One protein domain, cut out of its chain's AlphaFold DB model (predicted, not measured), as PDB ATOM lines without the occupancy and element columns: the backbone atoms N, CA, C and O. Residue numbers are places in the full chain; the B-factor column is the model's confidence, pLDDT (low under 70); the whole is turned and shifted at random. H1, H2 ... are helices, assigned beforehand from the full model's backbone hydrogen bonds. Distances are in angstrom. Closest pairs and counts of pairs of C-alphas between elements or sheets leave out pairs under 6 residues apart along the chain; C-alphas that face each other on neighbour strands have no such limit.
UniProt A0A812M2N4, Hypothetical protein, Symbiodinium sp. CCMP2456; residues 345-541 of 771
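Overview. This is residues 345 to 541 of the 771 residues of the protein "Hypothetical protein" of Symbiodinium sp. CCMP2456 (UniProt A0A812M2N4). Two four-helix lobes stand side by side: H5, H6, H7 and H8 form an up-and-down bundle, while in the other lobe H2 and H3 follow one another between long H1 and H4. The second lobe's helices run crosswise to the first's, and the lobes meet loosely, H2 near H6. The printed part has 197 residues, eight named helices, H1 to H8 in order, and no named strand: all helix. It is compact, with a radius of gyration of the C-alphas of 19.0 A, and elongated, spanning 60 by 39 by 38 A.

Arrangement. Begin at H5, residues 443 to 469, which touches H6, residues 474 to 496, at Val 460 and Ala 483, their closest C-alphas, 6.1 A apart; this hairpin has a shallow tilt of 17 degrees, opposite ways. H7, residues 500 to 514, touches H6 at Ala 503 and Ser 491, closest C-alphas 4.1 A apart. H8, residues 522 to 541, touches H7 at Ala 529 and Gly 509, closest C-alphas 4.1 A apart, and touches H5 at Gln 537 and Lys 454, closest C-alphas 6.0 A apart. In the other bundle, H4, residues 414 to 436, touches H3, residues 398 to 410, at Ala 417 and Ala 405, closest C-alphas 4.3 A apart. With residues 427 to 436 alone it touches H2, residues 381 to 395; H1, residues 345 to 371, touches H2 with residues 363 to 370 alone, at a steep tilt of 42 degrees. In all eight helices every O i to N i+4 pair is within hydrogen-bond range.

Along the chain. Find C-alpha 345 at (97.649, 125.904, 180.944); from there H1 runs 39.1 A. H5 starts at C-alpha 443, (109.209, 160.162, 200.749), and runs 38.9 A. H8 ends at C-alpha 541, (99.548, 168.373, 195.913).

Size, cuts and confidence. The C-alphas of Asp 346 and Gln 519 are farthest apart, 60.9 A. The printed part has no cut and no long link. Look for pLDDT under 70 at residues 373 to 382, 437 to 443 and 516 to 520.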
ATOM      1  N   ARG A 345      98.928 125.187 180.817       87.19
ATOM      2  CA  ARG A 345      97.649 125.904 180.944       87.19
ATOM      3  C   ARG A 345      96.787 125.363 182.083       87.19
ATOM      4  O   ARG A 345      96.252 126.147 182.865       87.19
ATOM      5  N   ASP A 346      96.692 124.042 182.213       90.56
ATOM      6  CA  ASP A 346      95.948 123.391 183.295       90.56
ATOM      7  C   ASP A 346      96.571 123.690 184.664       90.56
ATOM      8  O   ASP A 346      95.851 123.901 185.645       90.56
ATOM      9  N   LYS A 347      97.906 123.774 184.736       93.81
ATOM     10  CA  LYS A 347      98.624 124.192 185.947       93.81
ATOM     11  C   LYS A 347      98.274 125.631 186.325       93.81
ATOM     12  O   LYS A 347      97.887 125.860 187.467       93.81
ATOM     13  N   LEU A 348      98.341 126.569 185.378       92.94
ATOM     14  CA  LEU A 348      98.008 127.982 185.606       92.94
ATOM     15  C   LEU A 348      96.556 128.148 186.094       92.94
ATOM     16  O   LEU A 348      96.301 128.852 187.070       92.94
ATOM     17  N   LEU A 349      95.614 127.430 185.474       94.25
ATOM     18  CA  LEU A 349      94.210 127.375 185.894       94.25
ATOM     19  C   LEU A 349      94.024 126.810 187.305       94.25
ATOM     20  O   LEU A 349      93.255 127.355 188.098       94.25
ATOM     21  N   THR A 350      94.720 125.717 187.621       95.75
ATOM     22  CA  THR A 350      94.640 125.066 188.934       95.75
ATOM     23  C   THR A 350      95.177 125.983 190.027       95.75
ATOM     24  O   THR A 350      94.512 126.165 191.046       95.75
ATOM     25  N   SER A 351      96.329 126.615 189.793       95.31
ATOM     26  CA  SER A 351      96.921 127.575 190.724       95.31
ATOM     27  C   SER A 351      96.041 128.814 190.907       95.31
ATOM     28  O   SER A 351      95.827 129.238 192.040       95.31
ATOM     29  N   GLN A 352      95.432 129.350 189.841       96.12
ATOM     30  CA  GLN A 352      94.493 130.473 189.965       96.12
ATOM     31  C   GLN A 352      93.253 130.109 190.803       96.12
ATOM     32  O   GLN A 352      92.805 130.898 191.638       96.12
ATOM     33  N   ALA A 353      92.705 128.905 190.617       94.38
ATOM     34  CA  ALA A 353      91.576 128.423 191.413       94.38
ATOM     35  C   ALA A 353      91.953 128.194 192.888       94.38
ATOM     36  O   ALA A 353      91.112 128.361 193.775       94.38
ATOM     37  N   GLU A 354      93.199 127.808 193.162       96.31
ATOM     38  CA  GLU A 354      93.725 127.692 194.520       96.31
ATOM     39  C   GLU A 354      93.813 129.056 195.211       96.31
ATOM     40  O   GLU A 354      93.301 129.185 196.325       96.31
ATOM     41  N   VAL A 355      94.366 130.076 194.538       96.69
ATOM     42  CA  VAL A 355      94.422 131.457 195.058       96.69
ATOM     43  C   VAL A 355      93.023 131.954 195.415       96.69
ATOM     44  O   VAL A 355      92.806 132.390 196.543       96.69
ATOM     45  N   ALA A 356      92.043 131.793 194.517       95.94
ATOM     46  CA  ALA A 356      90.658 132.202 194.773       95.94
ATOM     47  C   ALA A 356      90.054 131.523 196.017       95.94
ATOM     48  O   ALA A 356      89.446 132.178 196.861       95.94
ATOM     49  N   ARG A 357      90.266 130.210 196.182       96.62
ATOM     50  CA  ARG A 357      89.762 129.466 197.350       96.62
ATOM     51  C   ARG A 357      90.445 129.865 198.651       96.62
ATOM     52  O   ARG A 357      89.793 129.870 199.694       96.62
ATOM     53  N   ARG A 358      91.756 130.110 198.625       96.62
ATOM     54  CA  ARG A 358      92.510 130.553 199.807       96.62
ATOM     55  C   ARG A 358      92.093 131.961 200.212       96.62
ATOM     56  O   ARG A 358      91.832 132.183 201.387       96.62
ATOM     57  N   PHE A 359      91.902 132.851 199.242       97.12
ATOM     58  CA  PHE A 359      91.356 134.183 199.473       97.12
ATOM     59  C   PHE A 359      89.964 134.150 200.125       97.12
ATOM     60  O   PHE A 359      89.747 134.803 201.143       97.12
ATOM     61  N   ASP A 360      89.039 133.326 199.620       95.69
ATOM     62  CA  ASP A 360      87.705 133.176 200.223       95.69
ATOM     63  C   ASP A 360      87.773 132.697 201.684       95.69
ATOM     64  O   ASP A 360      87.011 133.165 202.534       95.69
ATOM     65  N   LYS A 361      88.694 131.772 201.993       95.38
ATOM     66  CA  LYS A 361      88.925 131.293 203.364       95.38
ATOM     67  C   LYS A 361      89.497 132.382 204.263       95.38
ATOM     68  O   LYS A 361      89.014 132.529 205.383       95.38
ATOM     69  N   LEU A 362      90.489 133.127 203.777       94.75
ATOM     70  CA  LEU A 362      91.093 134.249 204.488       94.75
ATOM     71  C   LEU A 362      90.020 135.292 204.833       94.75
ATOM     72  O   LEU A 362      89.850 135.644 206.000       94.75
ATOM     73  N   ARG A 363      89.210 135.692 203.847       95.06
ATOM     74  CA  ARG A 363      88.097 136.634 204.034       95.06
ATOM     75  C   ARG A 363      87.077 136.138 205.059       95.06
ATOM     76  O   ARG A 363      86.683 136.888 205.946       95.06
ATOM     77  N   ALA A 364      86.675 134.868 204.977       93.88
ATOM     78  CA  ALA A 364      85.740 134.277 205.934       93.88
ATOM     79  C   ALA A 364      86.317 134.204 207.360       93.88
ATOM     80  O   ALA A 364      85.578 134.380 208.328       93.88
ATOM     81  N   ALA A 365      87.621 133.954 207.503       90.06
ATOM     82  CA  ALA A 365      88.292 133.943 208.800       90.06
ATOM     83  C   ALA A 365      88.333 135.344 209.429       90.06
ATOM     84  O   ALA A 365      87.978 135.484 210.598       90.06
ATOM     85  N   MET A 366      88.667 136.370 208.641       90.44
ATOM     86  CA  MET A 366      88.635 137.774 209.067       90.44
ATOM     87  C   MET A 366      87.226 138.215 209.493       90.44
ATOM     88  O   MET A 366      87.044 138.761 210.577       90.44
ATOM     89  N   GLN A 367      86.199 137.891 208.700       90.38
ATOM     90  CA  GLN A 367      84.802 138.186 209.051       90.38
ATOM     91  C   GLN A 367      84.352 137.468 210.327       90.38
ATOM     92  O   GLN A 367      83.615 138.035 211.131       90.38
ATOM     93  N   LYS A 368      84.792 136.220 210.528       88.81
ATOM     94  CA  LYS A 368      84.487 135.463 211.743       88.81
ATOM     95  C   LYS A 368      85.131 136.098 212.977       88.81
ATOM     96  O   LYS A 368      84.471 136.127 214.009       88.81
ATOM     97  N   LEU A 369      86.367 136.593 212.867       83.94
ATOM     98  CA  LEU A 369      87.040 137.293 213.963       83.94
ATOM     99  C   LEU A 369      86.249 138.544 214.368       83.94
ATOM    100  O   LEU A 369      85.913 138.695 215.541       83.94
ATOM    101  N   LEU A 370      85.854 139.371 213.393       82.62
ATOM    102  CA  LEU A 370      85.026 140.556 213.649       82.62
ATOM    103  C   LEU A 370      83.673 140.196 214.279       82.62
ATOM    104  O   LEU A 370      83.236 140.847 215.217       82.62
ATOM    105  N   ALA A 371      83.029 139.123 213.813       83.06
ATOM    106  CA  ALA A 371      81.749 138.667 214.357       83.06
ATOM    107  C   ALA A 371      81.853 138.017 215.750       83.06
ATOM    108  O   ALA A 371      80.833 137.826 216.406       83.06
ATOM    109  N   SER A 372      83.055 137.616 216.178       77.94
ATOM    110  CA  SER A 372      83.286 137.049 217.511       77.94
ATOM    111  C   SER A 372      83.543 138.098 218.592       77.94
ATOM    112  O   SER A 372      83.601 137.731 219.765       77.94
ATOM    113  N   GLN A 373      83.664 139.377 218.227       68.94
ATOM    114  CA  GLN A 373      83.776 140.458 219.202       68.94
ATOM    115  C   GLN A 373      82.409 140.749 219.852       68.94
ATOM    116  O   GLN A 373      81.389 140.711 219.160       68.94
ATOM    117  N   PRO A 374      82.353 141.009 221.173       66.38
ATOM    118  CA  PRO A 374      81.118 141.420 221.841       66.38
ATOM    119  C   PRO A 374      80.566 142.711 221.217       66.38
ATOM    120  O   PRO A 374      81.334 143.638 220.990       66.38
ATOM    121  N   GLU A 375      79.247 142.806 220.990       57.16
ATOM    122  CA  GLU A 375      78.614 144.007 220.393       57.16
ATOM    123  C   GLU A 375      78.854 145.298 221.207       57.16
ATOM    124  O   GLU A 375      78.779 146.389 220.646       57.16
ATOM    125  N   ASP A 376      79.175 145.171 222.500       56.16
ATOM    126  CA  ASP A 376      79.443 146.279 223.429       56.16
ATOM    127  C   ASP A 376      80.948 146.534 223.682       56.16
ATOM    128  O   ASP A 376      81.293 147.369 224.519       56.16
ATOM    129  N   ALA A 377      81.860 145.802 223.028       56.69
ATOM    130  CA  ALA A 377      83.301 146.015 223.190       56.69
ATOM    131  C   ALA A 377      83.772 147.223 222.363       56.69
ATOM    132  O   ALA A 377      83.368 147.386 221.211       56.69
ATOM    133  N   GLU A 378      84.641 148.064 222.937       51.88
ATOM    134  CA  GLU A 378      85.262 149.152 222.178       51.88
ATOM    135  C   GLU A 378      86.068 148.578 220.994       51.88
ATOM    136  O   GLU A 378      86.752 147.560 221.161       51.88
ATOM    137  N   PRO A 379      85.995 149.195 219.796       57.25
ATOM    138  CA  PRO A 379      86.822 148.786 218.673       57.25
ATOM    139  C   PRO A 379      88.292 148.879 219.078       57.25
ATOM    140  O   PRO A 379      88.774 149.924 219.508       57.25
ATOM    141  N   THR A 380      89.010 147.771 218.951       62.91
ATOM    142  CA  THR A 380      90.469 147.780 219.081       62.91
ATOM    143  C   THR A 380      91.066 148.227 217.751       62.91
ATOM    144  O   THR A 380      90.510 147.894 216.704       62.91
ATOM    145  N   THR A 381      92.229 148.885 217.754       61.75
ATOM    146  CA  THR A 381      92.934 149.274 216.509       61.75
ATOM    147  C   THR A 381      93.124 148.089 215.556       61.75
ATOM    148  O   THR A 381      93.106 148.202 214.332       61.75
ATOM    149  N   ALA A 382      93.217 146.898 216.129       62.34
ATOM    150  CA  ALA A 382      93.390 145.669 215.399       62.34
ATOM    151  C   ALA A 382      92.084 145.152 214.745       62.34
ATOM    152  O   ALA A 382      92.103 144.669 213.612       62.34
ATOM    153  N   SER A 383      90.913 145.319 215.373       71.38
ATOM    154  CA  SER A 383      89.647 145.050 214.668       71.38
ATOM    155  C   SER A 383      89.358 146.082 213.587       71.38
ATOM    156  O   SER A 383      88.796 145.736 212.544       71.38
ATOM    157  N   GLU A 384      89.806 147.318 213.781       74.25
ATOM    158  CA  GLU A 384      89.763 148.351 212.750       74.25
ATOM    159  C   GLU A 384      90.641 147.987 211.550       74.25
ATOM    160  O   GLU A 384      90.160 148.075 210.423       74.25
ATOM    161  N   SER A 385      91.862 147.483 211.755       74.56
ATOM    162  CA  SER A 385      92.752 147.082 210.652       74.56
ATOM    163  C   SER A 385      92.185 145.927 209.817       74.56
ATOM    164  O   SER A 385      92.246 145.959 208.587       74.56
ATOM    165  N   VAL A 386      91.549 144.930 210.446       83.88
ATOM    166  CA  VAL A 386      90.860 143.844 209.716       83.88
ATOM    167  C   VAL A 386      89.623 144.344 208.990       83.88
ATOM    168  O   VAL A 386      89.352 143.907 207.869       83.88
ATOM    169  N   SER A 387      88.872 145.256 209.601       83.69
ATOM    170  CA  SER A 387      87.737 145.905 208.950       83.69
ATOM    171  C   SER A 387      88.184 146.719 207.729       83.69
ATOM    172  O   SER A 387      87.605 146.567 206.652       83.69
ATOM    173  N   ASP A 388      89.238 147.525 207.863       81.31
ATOM    174  CA  ASP A 388      89.830 148.319 206.782       81.31
ATOM    175  C   ASP A 388      90.358 147.411 205.658       81.31
ATOM    176  O   ASP A 388      90.080 147.660 204.488       81.31
ATOM    177  N   ALA A 389      91.033 146.306 205.986       87.25
ATOM    178  CA  ALA A 389      91.527 145.353 204.995       87.25
ATOM    179  C   ALA A 389      90.401 144.629 204.241       87.25
ATOM    180  O   ALA A 389      90.481 144.429 203.028       87.25
ATOM    181  N   LEU A 390      89.326 144.241 204.933       89.62
ATOM    182  CA  LEU A 390      88.138 143.680 204.284       89.62
ATOM    183  C   LEU A 390      87.468 144.703 203.362       89.62
ATOM    184  O   LEU A 390      87.060 144.345 202.258       89.62
ATOM    185  N   ALA A 391      87.395 145.964 203.790       83.56
ATOM    186  CA  ALA A 391      86.869 147.048 202.971       83.56
ATOM    187  C   ALA A 391      87.738 147.297 201.730       83.56
ATOM    188  O   ALA A 391      87.186 147.445 200.646       83.56
ATOM    189  N   GLU A 392      89.066 147.270 201.851       82.81
ATOM    190  CA  GLU A 392      89.986 147.442 200.717       82.81
ATOM    191  C   GLU A 392      89.862 146.289 199.708       82.81
ATOM    192  O   GLU A 392      89.806 146.509 198.499       82.81
ATOM    193  N   SER A 393      89.713 145.054 200.199       90.81
ATOM    194  CA  SER A 393      89.376 143.883 199.375       90.81
ATOM    195  C   SER A 393      88.104 144.098 198.551       90.81
ATOM    196  O   SER A 393      88.049 143.726 197.372       90.81
ATOM    197  N   ASP A 394      87.063 144.624 199.198       87.38
ATOM    198  CA  ASP A 394      85.747 144.817 198.597       87.38
ATOM    199  C   ASP A 394      85.744 146.011 197.624       87.38
ATOM    200  O   ASP A 394      85.215 145.882 196.519       87.38
ATOM    201  N   ASP A 395      86.385 147.129 197.985       80.12
ATOM    202  CA  ASP A 395      86.545 148.321 197.139       80.12
ATOM    203  C   ASP A 395      87.371 147.986 195.876       80.12
ATOM    204  O   ASP A 395      87.028 148.419 194.774       80.12
ATOM    205  N   ALA A 396      88.402 147.138 195.990       84.00
ATOM    206  CA  ALA A 396      89.208 146.676 194.856       84.00
ATOM    207  C   ALA A 396      88.583 145.508 194.054       84.00
ATOM    208  O   ALA A 396      89.194 145.064 193.072       84.00
ATOM    209  N   ASP A 397      87.412 144.996 194.458       92.56
ATOM    210  CA  ASP A 397      86.732 143.796 193.930       92.56
ATOM    211  C   ASP A 397      87.681 142.607 193.689       92.56
ATOM    212  O   ASP A 397      87.676 141.958 192.634       92.56
ATOM    213  N   VAL A 398      88.527 142.293 194.677       95.12
ATOM    214  CA  VAL A 398      89.529 141.215 194.559       95.12
ATOM    215  C   VAL A 398      88.851 139.882 194.217       95.12
ATOM    216  O   VAL A 398      89.264 139.179 193.294       95.12
ATOM    217  N   ALA A 399      87.740 139.553 194.885       94.62
ATOM    218  CA  ALA A 399      86.973 138.335 194.614       94.62
ATOM    219  C   ALA A 399      86.397 138.278 193.186       94.62
ATOM    220  O   ALA A 399      86.271 137.192 192.605       94.62
ATOM    221  N   GLY A 400      85.965 139.412 192.625       93.88
ATOM    222  CA  GLY A 400      85.507 139.515 191.241       93.88
ATOM    223  C   GLY A 400      86.643 139.282 190.257       93.88
ATOM    224  O   GLY A 400      86.545 138.368 189.432       93.88
ATOM    225  N   LYS A 401      87.758 139.999 190.421       95.56
ATOM    226  CA  LYS A 401      88.952 139.889 189.566       95.56
ATOM    227  C   LYS A 401      89.556 138.481 189.559       95.56
ATOM    228  O   LYS A 401      89.893 137.961 188.497       95.56
ATOM    229  N   LEU A 402      89.609 137.794 190.705       96.12
ATOM    230  CA  LEU A 402      90.084 136.399 190.784       96.12
ATOM    231  C   LEU A 402      89.187 135.422 189.997       96.12
ATOM    232  O   LEU A 402      89.673 134.468 189.370       96.12
ATOM    233  N   ARG A 403      87.867 135.650 190.001       95.38
ATOM    234  CA  ARG A 403      86.900 134.854 189.221       95.38
ATOM    235  C   ARG A 403      86.967 135.183 187.733       95.38
ATOM    236  O   ARG A 403      86.867 134.269 186.913       95.38
ATOM    237  N   GLU A 404      87.154 136.453 187.388       95.81
ATOM    238  CA  GLU A 404      87.359 136.912 186.015       95.81
ATOM    239  C   GLU A 404      88.621 136.293 185.412       95.81
ATOM    240  O   GLU A 404      88.523 135.609 184.391       95.81
ATOM    241  N   ALA A 405      89.756 136.386 186.109       95.69
ATOM    242  CA  ALA A 405      91.007 135.738 185.724       95.69
ATOM    243  C   ALA A 405      90.823 134.233 185.480       95.69
ATOM    244  O   ALA A 405      91.230 133.710 184.443       95.69
ATOM    245  N   SER A 406      90.137 133.530 186.390       94.56
ATOM    246  CA  SER A 406      89.829 132.102 186.223       94.56
ATOM    247  C   SER A 406      88.996 131.824 184.962       94.56
ATOM    248  O   SER A 406      89.256 130.860 184.237       94.56
ATOM    249  N   SER A 407      87.992 132.661 184.676       95.44
ATOM    250  CA  SER A 407      87.150 132.525 183.481       95.44
ATOM    251  C   SER A 407      87.922 132.808 182.195       95.44
ATOM    252  O   SER A 407      87.727 132.112 181.194       95.44
ATOM    253  N   ASP A 408      88.807 133.797 182.220       94.69
ATOM    254  CA  ASP A 408      89.621 134.193 181.078       94.69
ATOM    255  C   ASP A 408      90.693 133.173 180.746       94.69
ATOM    256  O   ASP A 408      90.811 132.787 179.581       94.69
ATOM    257  N   LEU A 409      91.373 132.626 181.752       93.38
ATOM    258  CA  LEU A 409      92.275 131.492 181.567       93.38
ATOM    259  C   LEU A 409      91.537 130.289 180.965       93.38
ATOM    260  O   LEU A 409      92.024 129.684 180.011       93.38
ATOM    261  N   ALA A 410      90.319 129.987 181.434       91.75
ATOM    262  CA  ALA A 410      89.534 128.858 180.924       91.75
ATOM    263  C   ALA A 410      89.111 129.056 179.459       91.75
ATOM    264  O   ALA A 410      88.956 128.096 178.706       91.75
ATOM    265  N   ARG A 411      88.956 130.315 179.035       93.06
ATOM    266  CA  ARG A 411      88.671 130.712 177.648       93.06
ATOM    267  C   ARG A 411      89.937 130.952 176.820       93.06
ATOM    268  O   ARG A 411      89.825 131.427 175.694       93.06
ATOM    269  N   SER A 412      91.120 130.630 177.352       88.12
ATOM    270  CA  SER A 412      92.427 130.888 176.725       88.12
ATOM    271  C   SER A 412      92.684 132.371 176.395       88.12
ATOM    272  O   SER A 412      93.447 132.686 175.486       88.12
ATOM    273  N   ARG A 413      92.068 133.300 177.137       90.44
ATOM    274  CA  ARG A 413      92.310 134.751 177.059       90.44
ATOM    275  C   ARG A 413      93.396 135.161 178.057       90.44
ATOM    276  O   ARG A 413      93.129 135.887 179.008       90.44
ATOM    277  N   THR A 414      94.621 134.680 177.862       89.12
ATOM    278  CA  THR A 414      95.718 134.836 178.840       89.12
ATOM    279  C   THR A 414      96.144 136.287 179.080       89.12
ATOM    280  O   THR A 414      96.501 136.623 180.202       89.12
ATOM    281  N   GLY A 415      96.050 137.167 178.077       89.50
ATOM    282  CA  GLY A 415      96.338 138.597 178.254       89.50
ATOM    283  C   GLY A 415      95.338 139.306 179.177       89.50
ATOM    284  O   GLY A 415      95.744 140.003 180.100       89.50
ATOM    285  N   ALA A 416      94.034 139.070 178.975       91.12
ATOM    286  CA  ALA A 416      92.983 139.614 179.841       91.12
ATOM    287  C   ALA A 416      93.057 139.019 181.256       91.12
ATOM    288  O   ALA A 416      92.958 139.747 182.242       91.12
ATOM    289  N   ALA A 417      93.349 137.715 181.354       93.50
ATOM    290  CA  ALA A 417      93.616 137.076 182.634       93.50
ATOM    291  C   ALA A 417      94.779 137.750 183.375       93.50
ATOM    292  O   ALA A 417      94.593 138.128 184.522       93.50
ATOM    293  N   SER A 418      95.926 137.973 182.724       94.25
ATOM    294  CA  SER A 418      97.088 138.643 183.333       94.25
ATOM    295  C   SER A 418      96.735 140.026 183.897       94.25
ATOM    296  O   SER A 418      97.141 140.366 185.007       94.25
ATOM    297  N   GLN A 419      95.899 140.799 183.195       91.94
ATOM    298  CA  GLN A 419      95.431 142.101 183.678       91.94
ATOM    299  C   GLN A 419      94.538 141.983 184.925       91.94
ATOM    300  O   GLN A 419      94.773 142.681 185.912       91.94
ATOM    301  N   ALA A 420      93.553 141.078 184.917       92.81
ATOM    302  CA  ALA A 420      92.703 140.827 186.085       92.81
ATOM    303  C   ALA A 420      93.515 140.293 187.282       92.81
ATOM    304  O   ALA A 420      93.267 140.672 188.425       92.81
ATOM    305  N   GLN A 421      94.521 139.457 187.017       94.81
ATOM    306  CA  GLN A 421      95.453 138.932 188.014       94.81
ATOM    307  C   GLN A 421      96.277 140.049 188.666       94.81
ATOM    308  O   GLN A 421      96.352 140.087 189.890       94.81
ATOM    309  N   ARG A 422      96.827 140.993 187.890       94.12
ATOM    310  CA  ARG A 422      97.528 142.173 188.438       94.12
ATOM    311  C   ARG A 422      96.622 143.023 189.309       94.12
ATOM    312  O   ARG A 422      96.946 143.254 190.464       94.12
ATOM    313  N   GLY A 423      95.435 143.362 188.810       88.25
ATOM    314  CA  GLY A 423      94.485 144.152 189.589       88.25
ATOM    315  C   GLY A 423      94.007 143.455 190.870       88.25
ATOM    316  O   GLY A 423      93.568 144.141 191.792       88.25
ATOM    317  N   ALA A 424      94.032 142.117 190.928       94.06
ATOM    318  CA  ALA A 424      93.775 141.357 192.151       94.06
ATOM    319  C   ALA A 424      94.988 141.367 193.092       94.06
ATOM    320  O   ALA A 424      94.803 141.477 194.300       94.06
ATOM    321  N   ALA A 425      96.210 141.278 192.555       92.19
ATOM    322  CA  ALA A 425      97.441 141.391 193.333       92.19
ATOM    323  C   ALA A 425      97.573 142.772 193.992       92.19
ATOM    324  O   ALA A 425      97.860 142.836 195.181       92.19
ATOM    325  N   ASP A 426      97.266 143.852 193.271       85.75
ATOM    326  CA  ASP A 426      97.301 145.215 193.818       85.75
ATOM    327  C   ASP A 426      96.280 145.390 194.957       85.75
ATOM    328  O   ASP A 426      96.584 145.975 195.993       85.75
ATOM    329  N   GLY A 427      95.084 144.804 194.816       88.69
ATOM    330  CA  GLY A 427      94.095 144.785 195.897       88.69
ATOM    331  C   GLY A 427      94.557 143.969 197.111       88.69
ATOM    332  O   GLY A 427      94.373 144.402 198.243       88.69
ATOM    333  N   LEU A 428      95.202 142.814 196.899       92.81
ATOM    334  CA  LEU A 428      95.798 142.022 197.984       92.81
ATOM    335  C   LEU A 428      96.941 142.773 198.679       92.81
ATOM    336  O   LEU A 428      97.054 142.691 199.898       92.81
ATOM    337  N   GLN A 429      97.754 143.525 197.936       86.44
ATOM    338  CA  GLN A 429      98.786 144.385 198.510       86.44
ATOM    339  C   GLN A 429      98.163 145.449 199.418       86.44
ATOM    340  O   GLN A 429      98.579 145.592 200.565       86.44
ATOM    341  N   ALA A 430      97.118 146.131 198.954       83.50
ATOM    342  CA  ALA A 430      96.439 147.143 199.753       83.50
ATOM    343  C   ALA A 430      95.804 146.547 201.032       83.50
ATOM    344  O   ALA A 430      95.838 147.168 202.095       83.50
ATOM    345  N   MET A 431      95.318 145.296 200.987       89.31
ATOM    346  CA  MET A 431      94.910 144.571 202.201       89.31
ATOM    347  C   MET A 431      96.076 144.318 203.158       89.31
ATOM    348  O   MET A 431      95.915 144.475 204.364       89.31
ATOM    349  N   VAL A 432      97.236 143.890 202.647       85.25
ATOM    350  CA  VAL A 432      98.438 143.668 203.467       85.25
ATOM    351  C   VAL A 432      98.851 144.963 204.150       85.25
ATOM    352  O   VAL A 432      99.174 144.942 205.332       85.25
ATOM    353  N   GLU A 433      98.808 146.083 203.437       77.06
ATOM    354  CA  GLU A 433      99.134 147.403 203.980       77.06
ATOM    355  C   GLU A 433      98.159 147.820 205.083       77.06
ATOM    356  O   GLU A 433      98.599 148.222 206.161       77.06
ATOM    357  N   ALA A 434      96.852 147.642 204.859       78.69
ATOM    358  CA  ALA A 434      95.833 147.889 205.876       78.69
ATOM    359  C   ALA A 434      96.031 147.004 207.121       78.69
ATOM    360  O   ALA A 434      95.914 147.493 208.242       78.69
ATOM    361  N   LEU A 435      96.384 145.725 206.940       78.38
ATOM    362  CA  LEU A 435      96.617 144.781 208.043       78.38
ATOM    363  C   LEU A 435      97.920 145.041 208.799       78.38
ATOM    364  O   LEU A 435      97.975 144.833 210.008       78.38
ATOM    365  N   ARG A 436      98.982 145.445 208.097       73.12
ATOM    366  CA  ARG A 436     100.305 145.689 208.692       73.12
ATOM    367  C   ARG A 436     100.452 147.086 209.277       73.12
ATOM    368  O   ARG A 436     101.491 147.350 209.865       73.12
ATOM    369  N   GLN A 437      99.455 147.956 209.084       63.88
ATOM    370  CA  GLN A 437      99.490 149.364 209.485       63.88
ATOM    371  C   GLN A 437     100.817 150.053 209.129       63.88
ATOM    372  O   GLN A 437     101.343 150.866 209.883       63.88
ATOM    373  N   ARG A 438     101.401 149.688 207.982       50.47
ATOM    374  CA  ARG A 438     102.734 150.158 207.611       50.47
ATOM    375  C   ARG A 438     102.611 151.591 207.106       50.47
ATOM    376  O   ARG A 438     102.214 151.814 205.961       50.47
ATOM    377  N   THR A 439     102.956 152.549 207.955       47.44
ATOM    378  CA  THR A 439     103.372 153.881 207.524       47.44
ATOM    379  C   THR A 439     104.688 153.707 206.777       47.44
ATOM    380  O   THR A 439     105.642 153.153 207.307       47.44
ATOM    381  N   THR A 440     104.717 154.045 205.491       50.88
ATOM    382  CA  THR A 440     105.991 154.158 204.777       50.88
ATOM    383  C   THR A 440     106.594 155.509 205.148       50.88
ATOM    384  O   THR A 440     105.881 156.508 205.184       50.88
ATOM    385  N   THR A 441     107.873 155.536 205.505       51.78
ATOM    386  CA  THR A 441     108.627 156.761 205.815       51.78
ATOM    387  C   THR A 441     109.517 157.189 204.651       51.78
ATOM    388  O   THR A 441     110.182 158.228 204.727       51.78
ATOM    389  N   ASP A 442     109.516 156.411 203.563       61.00
ATOM    390  CA  ASP A 442     110.179 156.772 202.322       61.00
ATOM    391  C   ASP A 442     109.363 157.854 201.587       61.00
ATOM    392  O   ASP A 442     108.214 157.603 201.208       61.00
ATOM    393  N   PRO A 443     109.916 159.067 201.387       66.62
ATOM    394  CA  PRO A 443     109.209 160.162 200.749       66.62
ATOM    395  C   PRO A 443     108.783 159.843 199.313       66.62
ATOM    396  O   PRO A 443     107.752 160.355 198.878       66.62
ATOM    397  N   GLU A 444     109.514 158.988 198.584       71.00
ATOM    398  CA  GLU A 444     109.123 158.603 197.222       71.00
ATOM    399  C   GLU A 444     107.862 157.736 197.227       71.00
ATOM    400  O   GLU A 444     106.877 158.040 196.540       71.00
ATOM    401  N   GLU A 445     107.852 156.681 198.043       71.88
ATOM    402  CA  GLU A 445     106.657 155.864 198.225       71.88
ATOM    403  C   GLU A 445     105.482 156.676 198.781       71.88
ATOM    404  O   GLU A 445     104.352 156.489 198.326       71.88
ATOM    405  N   LEU A 446     105.724 157.578 199.739       75.69
ATOM    406  CA  LEU A 446     104.700 158.472 200.285       75.69
ATOM    407  C   LEU A 446     104.090 159.353 199.197       75.69
ATOM    408  O   LEU A 446     102.867 159.398 199.078       75.69
ATOM    409  N   ALA A 447     104.918 160.000 198.373       81.31
ATOM    410  CA  ALA A 447     104.457 160.831 197.265       81.31
ATOM    411  C   ALA A 447     103.599 160.020 196.286       81.31
ATOM    412  O   ALA A 447     102.485 160.420 195.950       81.31
ATOM    413  N   LYS A 448     104.059 158.825 195.900       80.81
ATOM    414  CA  LYS A 448     103.311 157.930 195.008       80.81
ATOM    415  C   LYS A 448     101.967 157.497 195.598       80.81
ATOM    416  O   LYS A 448     100.978 157.401 194.874       80.81
ATOM    417  N   ARG A 449     101.909 157.219 196.902       79.75
ATOM    418  CA  ARG A 449     100.661 156.842 197.591       79.75
ATOM    419  C   ARG A 449      99.701 158.021 197.715       79.75
ATOM    420  O   ARG A 449      98.502 157.844 197.520       79.75
ATOM    421  N   LEU A 450     100.216 159.217 197.994       85.06
ATOM    422  CA  LEU A 450      99.427 160.448 197.995       85.06
ATOM    423  C   LEU A 450      98.820 160.720 196.611       85.06
ATOM    424  O   LEU A 450      97.639 161.049 196.530       85.06
ATOM    425  N   GLU A 451      99.568 160.485 195.530       86.06
ATOM    426  CA  GLU A 451      99.071 160.571 194.147       86.06
ATOM    427  C   GLU A 451      97.893 159.606 193.903       86.06
ATOM    428  O   GLU A 451      96.852 159.982 193.362       86.06
ATOM    429  N   GLN A 452      98.010 158.359 194.371       84.94
ATOM    430  CA  GLN A 452      96.939 157.362 194.261       84.94
ATOM    431  C   GLN A 452      95.697 157.755 195.069       84.94
ATOM    432  O   GLN A 452      94.568 157.595 194.596       84.94
ATOM    433  N   GLU A 453      95.870 158.280 196.285       86.81
ATOM    434  CA  GLU A 453      94.746 158.769 197.089       86.81
ATOM    435  C   GLU A 453      94.107 160.021 196.483       86.81
ATOM    436  O   GLU A 453      92.880 160.139 196.524       86.81
ATOM    437  N   LYS A 454      94.884 160.903 195.845       89.94
ATOM    438  CA  LYS A 454      94.356 162.029 195.061       89.94
ATOM    439  C   LYS A 454      93.443 161.533 193.944       89.94
ATOM    440  O   LYS A 454      92.332 162.040 193.783       89.94
ATOM    441  N   GLU A 455      93.871 160.513 193.202       88.44
ATOM    442  CA  GLU A 455      93.093 159.944 192.098       88.44
ATOM    443  C   GLU A 455      91.793 159.280 192.593       88.44
ATOM    444  O   GLU A 455      90.713 159.507 192.035       88.44
ATOM    445  N   ARG A 456      91.861 158.542 193.710       85.19
ATOM    446  CA  ARG A 456      90.688 157.963 194.395       85.19
ATOM    447  C   ARG A 456      89.730 159.045 194.898       85.19
ATOM    448  O   ARG A 456      88.512 158.914 194.756       85.19
ATOM    449  N   LEU A 457      90.255 160.128 195.469       89.50
ATOM    450  CA  LEU A 457      89.455 161.256 195.939       89.50
ATOM    451  C   LEU A 457      88.762 161.970 194.772       89.50
ATOM    452  O   LEU A 457      87.588 162.323 194.882       89.50
ATOM    453  N   ALA A 458      89.441 162.113 193.632       90.00
ATOM    454  CA  ALA A 458      88.851 162.645 192.407       90.00
ATOM    455  C   ALA A 458      87.704 161.763 191.881       90.00
ATOM    456  O   ALA A 458      86.704 162.280 191.380       90.00
ATOM    457  N   GLU A 459      87.787 160.437 192.024       88.94
ATOM    458  CA  GLU A 459      86.671 159.537 191.700       88.94
ATOM    459  C   GLU A 459      85.464 159.765 192.623       88.94
ATOM    460  O   GLU A 459      84.329 159.874 192.146       88.94
ATOM    461  N   VAL A 460      85.695 159.895 193.933       88.50
ATOM    462  CA  VAL A 460      84.628 160.208 194.900       88.50
ATOM    463  C   VAL A 460      83.985 161.558 194.580       88.50
ATOM    464  O   VAL A 460      82.758 161.654 194.560       88.50
ATOM    465  N   GLN A 461      84.787 162.573 194.257       88.38
ATOM    466  CA  GLN A 461      84.305 163.896 193.858       88.38
ATOM    467  C   GLN A 461      83.420 163.826 192.604       88.38
ATOM    468  O   GLN A 461      82.324 164.386 192.598       88.38
ATOM    469  N   ARG A 462      83.833 163.081 191.567       90.19
ATOM    470  CA  ARG A 462      83.016 162.867 190.356       90.19
ATOM    471  C   ARG A 462      81.680 162.201 190.681       90.19
ATOM    472  O   ARG A 462      80.650 162.592 190.136       90.19
ATOM    473  N   GLU A 463      81.664 161.219 191.584       87.69
ATOM    474  CA  GLU A 463      80.414 160.572 192.000       87.69
ATOM    475  C   GLU A 463      79.494 161.534 192.761       87.69
ATOM    476  O   GLU A 463      78.283 161.546 192.529       87.69
ATOM    477  N   VAL A 464      80.050 162.377 193.630       86.62
ATOM    478  CA  VAL A 464      79.306 163.432 194.337       86.62
ATOM    479  C   VAL A 464      78.703 164.434 193.342       86.62
ATOM    480  O   VAL A 464      77.513 164.759 193.449       86.62
ATOM    481  N   GLU A 465      79.449 164.817 192.304       87.25
ATOM    482  CA  GLU A 465      78.970 165.695 191.229       87.25
ATOM    483  C   GLU A 465      77.827 165.046 190.417       87.25
ATOM    484  O   GLU A 465      76.825 165.690 190.072       87.25
ATOM    485  N   GLU A 466      77.913 163.742 190.129       87.50
ATOM    486  CA  GLU A 466      76.817 162.999 189.495       87.50
ATOM    487  C   GLU A 466      75.575 162.918 190.393       87.50
ATOM    488  O   GLU A 466      74.438 163.051 189.917       87.50
ATOM    489  N   LEU A 467      75.765 162.720 191.700       84.75
ATOM    490  CA  LEU A 467      74.681 162.649 192.683       84.75
ATOM    491  C   LEU A 467      73.955 163.987 192.838       84.75
ATOM    492  O   LEU A 467      72.736 163.987 193.033       84.75
ATOM    493  N   LYS A 468      74.656 165.113 192.673       82.12
ATOM    494  CA  LYS A 468      74.081 166.470 192.638       82.12
ATOM    495  C   LYS A 468      73.128 166.681 191.460       82.12
ATOM    496  O   LYS A 468      72.141 167.408 191.585       82.12
ATOM    497  N   LYS A 469      73.389 166.029 190.321       85.19
ATOM    498  CA  LYS A 469      72.568 166.108 189.094       85.19
ATOM    499  C   LYS A 469      71.347 165.176 189.125       85.19
ATOM    500  O   LYS A 469      70.444 165.322 188.297       85.19
ATOM    501  N   ARG A 470      71.300 164.211 190.050       82.25
ATOM    502  CA  ARG A 470      70.231 163.204 190.153       82.25
ATOM    503  C   ARG A 470      69.096 163.649 191.088       82.25
ATOM    504  O   ARG A 470      69.350 164.292 192.102       82.25
ATOM    505  N   PRO A 471      67.833 163.278 190.793       74.31
ATOM    506  CA  PRO A 471      66.717 163.541 191.697       74.31
ATOM    507  C   PRO A 471      66.864 162.762 193.012       74.31
ATOM    508  O   PRO A 471      67.419 161.658 193.046       74.31
ATOM    509  N   ASP A 472      66.337 163.334 194.095       74.19
ATOM    510  CA  ASP A 472      66.420 162.751 195.432       74.19
ATOM    511  C   ASP A 472      65.525 161.505 195.536       74.19
ATOM    512  O   ASP A 472      64.294 161.567 195.482       74.19
ATOM    513  N   THR A 473      66.156 160.335 195.609       79.75
ATOM    514  CA  THR A 473      65.490 159.035 195.736       79.75
ATOM    515  C   THR A 473      66.199 158.201 196.798       79.75
ATOM    516  O   THR A 473      67.356 158.454 197.127       79.75
ATOM    517  N   ARG A 474      65.553 157.137 197.301       78.06
ATOM    518  CA  ARG A 474      66.199 156.196 198.245       78.06
ATOM    519  C   ARG A 474      67.506 155.600 197.710       78.06
ATOM    520  O   ARG A 474      68.402 155.324 198.498       78.06
ATOM    521  N   GLN A 475      67.613 155.403 196.395       77.44
ATOM    522  CA  GLN A 475      68.851 154.935 195.768       77.44
ATOM    523  C   GLN A 475      69.935 156.018 195.798       77.44
ATOM    524  O   GLN A 475      71.082 155.716 196.111       77.44
ATOM    525  N   THR A 476      69.564 157.279 195.553       79.19
ATOM    526  CA  THR A 476      70.474 158.431 195.655       79.19
ATOM    527  C   THR A 476      70.987 158.614 197.089       79.19
ATOM    528  O   THR A 476      72.171 158.866 197.276       79.19
ATOM    529  N   ALA A 477      70.141 158.413 198.107       80.00
ATOM    530  CA  ALA A 477      70.545 158.473 199.516       80.00
ATOM    531  C   ALA A 477      71.551 157.369 199.898       80.00
ATOM    532  O   ALA A 477      72.556 157.644 200.546       80.00
ATOM    533  N   GLN A 478      71.332 156.129 199.444       83.31
ATOM    534  CA  GLN A 478      72.291 155.038 199.662       83.31
ATOM    535  C   GLN A 478      73.624 155.279 198.948       83.31
ATOM    536  O   GLN A 478      74.677 154.983 199.508       83.31
ATOM    537  N   ALA A 479      73.590 155.812 197.725       83.88
ATOM    538  CA  ALA A 479      74.799 156.150 196.981       83.88
ATOM    539  C   ALA A 479      75.602 157.262 197.675       83.88
ATOM    540  O   ALA A 479      76.810 157.129 197.833       83.88
ATOM    541  N   ARG A 480      74.931 158.292 198.209       83.88
ATOM    542  CA  ARG A 480      75.583 159.328 199.029       83.88
ATOM    543  C   ARG A 480      76.252 158.757 200.262       83.88
ATOM    544  O   ARG A 480      77.401 159.078 200.522       83.88
ATOM    545  N   GLN A 481      75.569 157.880 200.992       85.44
ATOM    546  CA  GLN A 481      76.158 157.296 202.191       85.44
ATOM    547  C   GLN A 481      77.401 156.457 201.862       85.44
ATOM    548  O   GLN A 481      78.379 156.504 202.597       85.44
ATOM    549  N   ARG A 482      77.416 155.769 200.712       85.81
ATOM    550  CA  ARG A 482      78.612 155.070 200.212       85.81
ATOM    551  C   ARG A 482      79.738 156.027 199.825       85.81
ATOM    552  O   ARG A 482      80.888 155.748 200.154       85.81
ATOM    553  N   ALA A 483      79.428 157.128 199.142       86.38
ATOM    554  CA  ALA A 483      80.407 158.160 198.802       86.38
ATOM    555  C   ALA A 483      81.006 158.801 200.066       86.38
ATOM    556  O   ALA A 483      82.224 158.861 200.194       86.38
ATOM    557  N   ALA A 484      80.170 159.149 201.048       87.00
ATOM    558  CA  ALA A 484      80.599 159.663 202.346       87.00
ATOM    559  C   ALA A 484      81.487 158.664 203.102       87.00
ATOM    560  O   ALA A 484      82.546 159.031 203.599       87.00
ATOM    561  N   SER A 485      81.113 157.381 203.150       86.19
ATOM    562  CA  SER A 485      81.949 156.356 203.786       86.19
ATOM    563  C   SER A 485      83.303 156.181 203.090       86.19
ATOM    564  O   SER A 485      84.299 155.969 203.777       86.19
ATOM    565  N   ARG A 486      83.366 156.283 201.754       85.62
ATOM    566  CA  ARG A 486      84.638 156.245 201.008       85.62
ATOM    567  C   ARG A 486      85.499 157.472 201.285       85.62
ATOM    568  O   ARG A 486      86.685 157.305 201.545       85.62
ATOM    569  N   ALA A 487      84.910 158.666 201.309       87.00
ATOM    570  CA  ALA A 487      85.612 159.891 201.685       87.00
ATOM    571  C   ALA A 487      86.154 159.814 203.125       87.00
ATOM    572  O   ALA A 487      87.325 160.083 203.358       87.00
ATOM    573  N   ALA A 488      85.358 159.340 204.089       87.38
ATOM    574  CA  ALA A 488      85.812 159.169 205.472       87.38
ATOM    575  C   ALA A 488      86.985 158.176 205.599       87.38
ATOM    576  O   ALA A 488      87.868 158.361 206.432       87.38
ATOM    577  N   ARG A 489      87.021 157.127 204.762       82.56
ATOM    578  CA  ARG A 489      88.174 156.215 204.677       82.56
ATOM    579  C   ARG A 489      89.396 156.887 204.052       82.56
ATOM    580  O   ARG A 489      90.491 156.734 204.584       82.56
ATOM    581  N   ALA A 490      89.208 157.639 202.967       86.19
ATOM    582  CA  ALA A 490      90.279 158.401 202.326       86.19
ATOM    583  C   ALA A 490      90.908 159.406 203.300       86.19
ATOM    584  O   ALA A 490      92.124 159.466 203.402       86.19
ATOM    585  N   SER A 491      90.095 160.096 204.106       86.88
ATOM    586  CA  SER A 491      90.568 160.976 205.179       86.88
ATOM    587  C   SER A 491      91.519 160.258 206.145       86.88
ATOM    588  O   SER A 491      92.656 160.689 206.309       86.88
ATOM    589  N   ARG A 492      91.122 159.103 206.695       82.69
ATOM    590  CA  ARG A 492      91.993 158.322 207.595       82.69
ATOM    591  C   ARG A 492      93.275 157.839 206.915       82.69
ATOM    592  O   ARG A 492      94.320 157.770 207.551       82.69
ATOM    593  N   ARG A 493      93.220 157.490 205.626       79.62
ATOM    594  CA  ARG A 493      94.424 157.111 204.865       79.62
ATOM    595  C   ARG A 493      95.362 158.293 204.661       79.62
ATOM    596  O   ARG A 493      96.556 158.124 204.863       79.62
ATOM    597  N   LEU A 494      94.835 159.465 204.321       84.31
ATOM    598  CA  LEU A 494      95.619 160.694 204.206       84.31
ATOM    599  C   LEU A 494      96.279 161.060 205.541       84.31
ATOM    600  O   LEU A 494      97.449 161.427 205.556       84.31
ATOM    601  N   GLU A 495      95.580 160.860 206.660       82.88
ATOM    602  CA  GLU A 495      96.135 161.060 208.003       82.88
ATOM    603  C   GLU A 495      97.305 160.102 208.280       82.88
ATOM    604  O   GLU A 495      98.366 160.536 208.724       82.88
ATOM    605  N   ARG A 496      97.168 158.821 207.906       74.75
ATOM    606  CA  ARG A 496      98.267 157.838 207.966       74.75
ATOM    607  C   ARG A 496      99.428 158.169 207.024       74.75
ATOM    608  O   ARG A 496     100.571 157.880 207.355       74.75
ATOM    609  N   LEU A 497      99.160 158.789 205.877       78.44
ATOM    610  CA  LEU A 497     100.178 159.275 204.936       78.44
ATOM    611  C   LEU A 497     100.781 160.625 205.358       78.44
ATOM    612  O   LEU A 497     101.419 161.287 204.542       78.44
ATOM    613  N   THR A 498     100.597 161.048 206.613       76.75
ATOM    614  CA  THR A 498     101.100 162.312 207.183       76.75
ATOM    615  C   THR A 498     100.526 163.585 206.543       76.75
ATOM    616  O   THR A 498     100.973 164.688 206.845       76.75
ATOM    617  N   ALA A 499      99.474 163.468 205.727       85.12
ATOM    618  CA  ALA A 499      98.762 164.582 205.102       85.12
ATOM    619  C   ALA A 499      97.537 164.996 205.941       85.12
ATOM    620  O   ALA A 499      96.384 164.872 205.520       85.12
ATOM    621  N   SER A 500      97.787 165.479 207.162       85.56
ATOM    622  CA  SER A 500      96.751 165.801 208.160       85.56
ATOM    623  C   SER A 500      95.765 166.887 207.707       85.56
ATOM    624  O   SER A 500      94.567 166.782 207.971       85.56
ATOM    625  N   GLN A 501      96.236 167.900 206.974       86.50
ATOM    626  CA  GLN A 501      95.377 168.958 206.427       86.50
ATOM    627  C   GLN A 501      94.408 168.392 205.378       86.50
ATOM    628  O   GLN A 501      93.191 168.505 205.538       86.50
ATOM    629  N   ALA A 502      94.936 167.645 204.402       88.31
ATOM    630  CA  ALA A 502      94.130 166.978 203.383       88.31
ATOM    631  C   ALA A 502      93.125 165.985 203.987       88.31
ATOM    632  O   ALA A 502      91.989 165.861 203.512       88.31
ATOM    633  N   ALA A 503      93.519 165.289 205.057       87.62
ATOM    634  CA  ALA A 503      92.642 164.407 205.812       87.62
ATOM    635  C   ALA A 503      91.462 165.164 206.434       87.62
ATOM    636  O   ALA A 503      90.321 164.706 206.313       87.62
ATOM    637  N   ALA A 504      91.705 166.322 207.053       90.06
ATOM    638  CA  ALA A 504      90.664 167.150 207.654       90.06
ATOM    639  C   ALA A 504      89.665 167.664 206.603       90.06
ATOM    640  O   ALA A 504      88.457 167.467 206.763       90.06
ATOM    641  N   SER A 505      90.160 168.215 205.491       91.56
ATOM    642  CA  SER A 505      89.336 168.689 204.367       91.56
ATOM    643  C   SER A 505      88.503 167.557 203.748       91.56
ATOM    644  O   SER A 505      87.307 167.707 203.481       91.56
ATOM    645  N   THR A 506      89.091 166.364 203.609       90.75
ATOM    646  CA  THR A 506      88.380 165.169 203.120       90.75
ATOM    647  C   THR A 506      87.309 164.687 204.107       90.75
ATOM    648  O   THR A 506      86.218 164.291 203.690       90.75
ATOM    649  N   SER A 507      87.588 164.730 205.414       90.69
ATOM    650  CA  SER A 507      86.626 164.376 206.470       90.69
ATOM    651  C   SER A 507      85.424 165.319 206.465       90.69
ATOM    652  O   SER A 507      84.275 164.876 206.511       90.69
ATOM    653  N   GLN A 508      85.682 166.618 206.318       90.44
ATOM    654  CA  GLN A 508      84.644 167.635 206.201       90.44
ATOM    655  C   GLN A 508      83.758 167.391 204.969       90.44
ATOM    656  O   GLN A 508      82.531 167.335 205.092       90.44
ATOM    657  N   GLY A 509      84.359 167.121 203.805       88.75
ATOM    658  CA  GLY A 509      83.612 166.750 202.599       88.75
ATOM    659  C   GLY A 509      82.794 165.461 202.768       88.75
ATOM    660  O   GLY A 509      81.674 165.354 202.257       88.75
ATOM    661  N   ALA A 510      83.291 164.488 203.542       88.94
ATOM    662  CA  ALA A 510      82.565 163.258 203.863       88.94
ATOM    663  C   ALA A 510      81.295 163.525 204.691       88.94
ATOM    664  O   ALA A 510      80.228 163.006 204.353       88.94
ATOM    665  N   GLN A 511      81.390 164.359 205.730       88.31
ATOM    666  CA  GLN A 511      80.264 164.742 206.597       88.31
ATOM    667  C   GLN A 511      79.208 165.563 205.840       88.31
ATOM    668  O   GLN A 511      78.000 165.348 205.974       88.31
ATOM    669  N   GLN A 512      79.654 166.458 204.961       87.31
ATOM    670  CA  GLN A 512      78.768 167.225 204.082       87.31
ATOM    671  C   GLN A 512      78.076 166.325 203.044       87.31
ATOM    672  O   GLN A 512      76.914 166.542 202.693       87.31
ATOM    673  N   THR A 513      78.744 165.255 202.600       85.38
ATOM    674  CA  THR A 513      78.162 164.249 201.696       85.38
ATOM    675  C   THR A 513      77.142 163.344 202.402       85.38
ATOM    676  O   THR A 513      76.140 162.960 201.782       85.38
ATOM    677  N   SER A 514      77.352 163.002 203.683       82.94
ATOM    678  CA  SER A 514      76.419 162.183 204.479       82.94
ATOM    679  C   SER A 514      75.141 162.944 204.855       82.94
ATOM    680  O   SER A 514      74.083 162.326 204.998       82.94
ATOM    681  N   GLY A 515      75.213 164.276 204.941       71.94
ATOM    682  CA  GLY A 515      74.090 165.141 205.308       71.94
ATOM    683  C   GLY A 515      73.821 165.181 206.816       71.94
ATOM    684  O   GLY A 515      72.700 165.484 207.227       71.94
ATOM    685  N   GLU A 516      74.820 164.853 207.641       60.03
ATOM    686  CA  GLU A 516      74.718 164.872 209.108       60.03
ATOM    687  C   GLU A 516      74.735 166.300 209.695       60.03
ATOM    688  O   GLU A 516      74.208 166.523 210.788       60.03
ATOM    689  N   GLU A 517      75.221 167.299 208.950       54.94
ATOM    690  CA  GLU A 517      75.116 168.713 209.330       54.94
ATOM    691  C   GLU A 517      73.687 169.251 209.101       54.94
ATOM    692  O   GLU A 517      73.226 169.430 207.979       54.94
ATOM    693  N   GLN A 518      72.953 169.545 210.181       52.09
ATOM    694  CA  GLN A 518      71.531 169.951 210.161       52.09
ATOM    695  C   GLN A 518      71.230 171.355 209.581       52.09
ATOM    696  O   GLN A 518      70.103 171.841 209.718       52.09
ATOM    697  N   GLN A 519      72.186 172.036 208.943       49.12
ATOM    698  CA  GLN A 519      71.988 173.382 208.391       49.12
ATOM    699  C   GLN A 519      72.367 173.439 206.911       49.12
ATOM    700  O   GLN A 519      73.536 173.394 206.561       49.12
ATOM    701  N   GLY A 520      71.364 173.578 206.044       61.50
ATOM    702  CA  GLY A 520      71.565 173.815 204.614       61.50
ATOM    703  C   GLY A 520      70.580 173.052 203.738       61.50
ATOM    704  O   GLY A 520      69.944 172.087 204.165       61.50
ATOM    705  N   SER A 521      70.421 173.506 202.497       72.69
ATOM    706  CA  SER A 521      69.719 172.715 201.488       72.69
ATOM    707  C   SER A 521      70.615 171.572 200.995       72.69
ATOM    708  O   SER A 521      71.830 171.710 200.907       72.69
ATOM    709  N   GLN A 522      70.024 170.436 200.625       70.81
ATOM    710  CA  GLN A 522      70.756 169.242 200.178       70.81
ATOM    711  C   GLN A 522      71.703 169.506 198.981       70.81
ATOM    712  O   GLN A 522      72.701 168.812 198.809       70.81
ATOM    713  N   GLN A 523      71.384 170.489 198.132       75.50
ATOM    714  CA  GLN A 523      72.240 170.915 197.018       75.50
ATOM    715  C   GLN A 523      73.431 171.769 197.463       75.50
ATOM    716  O   GLN A 523      74.466 171.747 196.806       75.50
ATOM    717  N   GLU A 524      73.278 172.509 198.554       81.62
ATOM    718  CA  GLU A 524      74.303 173.383 199.124       81.62
ATOM    719  C   GLU A 524      75.352 172.563 199.879       81.62
ATOM    720  O   GLU A 524      76.539 172.778 199.677       81.62
ATOM    721  N   GLN A 525      74.928 171.527 200.609       82.19
ATOM    722  CA  GLN A 525      75.830 170.559 201.249       82.19
ATOM    723  C   GLN A 525      76.709 169.815 200.234       82.19
ATOM    724  O   GLN A 525      77.908 169.679 200.434       82.19
ATOM    725  N   LEU A 526      76.138 169.381 199.103       83.31
ATOM    726  CA  LEU A 526      76.927 168.740 198.044       83.31
ATOM    727  C   LEU A 526      77.893 169.715 197.357       83.31
ATOM    728  O   LEU A 526      78.959 169.296 196.928       83.31
ATOM    729  N   ALA A 527      77.541 171.001 197.253       85.88
ATOM    730  CA  ALA A 527      78.443 172.017 196.711       85.88
ATOM    731  C   ALA A 527      79.600 172.335 197.675       85.88
ATOM    732  O   ALA A 527      80.729 172.497 197.232       85.88
ATOM    733  N   GLN A 528      79.332 172.373 198.982       87.25
ATOM    734  CA  GLN A 528      80.370 172.521 200.007       87.25
ATOM    735  C   GLN A 528      81.286 171.291 200.070       87.25
ATOM    736  O   GLN A 528      82.496 171.439 200.228       87.25
ATOM    737  N   ALA A 529      80.729 170.090 199.873       88.38
ATOM    738  CA  ALA A 529      81.517 168.866 199.789       88.38
ATOM    739  C   ALA A 529      82.476 168.900 198.590       88.38
ATOM    740  O   ALA A 529      83.643 168.560 198.741       88.38
ATOM    741  N   GLU A 530      82.006 169.355 197.419       88.50
ATOM    742  CA  GLU A 530      82.854 169.568 196.236       88.50
ATOM    743  C   GLU A 530      84.009 170.537 196.537       88.50
ATOM    744  O   GLU A 530      85.158 170.195 196.270       88.50
ATOM    745  N   GLU A 531      83.734 171.691 197.153       90.25
ATOM    746  CA  GLU A 531      84.764 172.677 197.523       90.25
ATOM    747  C   GLU A 531      85.783 172.107 198.525       90.25
ATOM    748  O   GLU A 531      86.989 172.305 198.367       90.25
ATOM    749  N   SER A 532      85.315 171.333 199.510       91.31
ATOM    750  CA  SER A 532      86.177 170.673 200.500       91.31
ATOM    751  C   SER A 532      87.066 169.599 199.861       91.31
ATOM    752  O   SER A 532      88.236 169.473 200.218       91.31
ATOM    753  N   PHE A 533      86.556 168.846 198.878       91.62
ATOM    754  CA  PHE A 533      87.359 167.874 198.129       91.62
ATOM    755  C   PHE A 533      88.370 168.543 197.190       91.62
ATOM    756  O   PHE A 533      89.489 168.050 197.069       91.62
ATOM    757  N   GLU A 534      88.028 169.675 196.569       91.06
ATOM    758  CA  GLU A 534      88.991 170.470 195.793       91.06
ATOM    759  C   GLU A 534      90.100 171.041 196.680       91.06
ATOM    760  O   GLU A 534      91.267 171.049 196.292       91.06
ATOM    761  N   GLN A 535      89.753 171.507 197.883       91.19
ATOM    762  CA  GLN A 535      90.740 171.944 198.864       91.19
ATOM    763  C   GLN A 535      91.654 170.790 199.284       91.19
ATOM    764  O   GLN A 535      92.872 170.948 199.238       91.19
ATOM    765  N   ALA A 536      91.087 169.623 199.595       91.00
ATOM    766  CA  ALA A 536      91.862 168.435 199.930       91.00
ATOM    767  C   ALA A 536      92.828 168.036 198.801       91.00
ATOM    768  O   ALA A 536      93.975 167.716 199.081       91.00
ATOM    769  N   GLN A 537      92.420 168.103 197.527       89.75
ATOM    770  CA  GLN A 537      93.324 167.823 196.400       89.75
ATOM    771  C   GLN A 537      94.504 168.798 196.333       89.75
ATOM    772  O   GLN A 537      95.632 168.358 196.130       89.75
ATOM    773  N   ARG A 538      94.271 170.098 196.562       89.69
ATOM    774  CA  ARG A 538      95.355 171.097 196.617       89.69
ATOM    775  C   ARG A 538      96.320 170.842 197.776       89.69
ATOM    776  O   ARG A 538      97.528 170.996 197.612       89.69
ATOM    777  N   GLU A 539      95.794 170.448 198.932       89.38
ATOM    778  CA  GLU A 539      96.595 170.095 200.110       89.38
ATOM    779  C   GLU A 539      97.399 168.805 199.879       89.38
ATOM    780  O   GLU A 539      98.559 168.734 200.279       89.38
ATOM    781  N   ILE A 540      96.841 167.817 199.164       89.19
ATOM    782  CA  ILE A 540      97.584 166.622 198.731       89.19
ATOM    783  C   ILE A 540      98.733 167.014 197.797       89.19
ATOM    784  O   ILE A 540      99.850 166.548 197.990       89.19
ATOM    785  N   ASP A 541      98.499 167.906 196.831       87.06
ATOM    786  CA  ASP A 541      99.548 168.373 195.913       87.06
ATOM    787  C   ASP A 541     100.678 169.103 196.637       87.06
ATOM    788  O   ASP A 541     101.851 168.978 196.280       87.06
TER     789      ASP A 541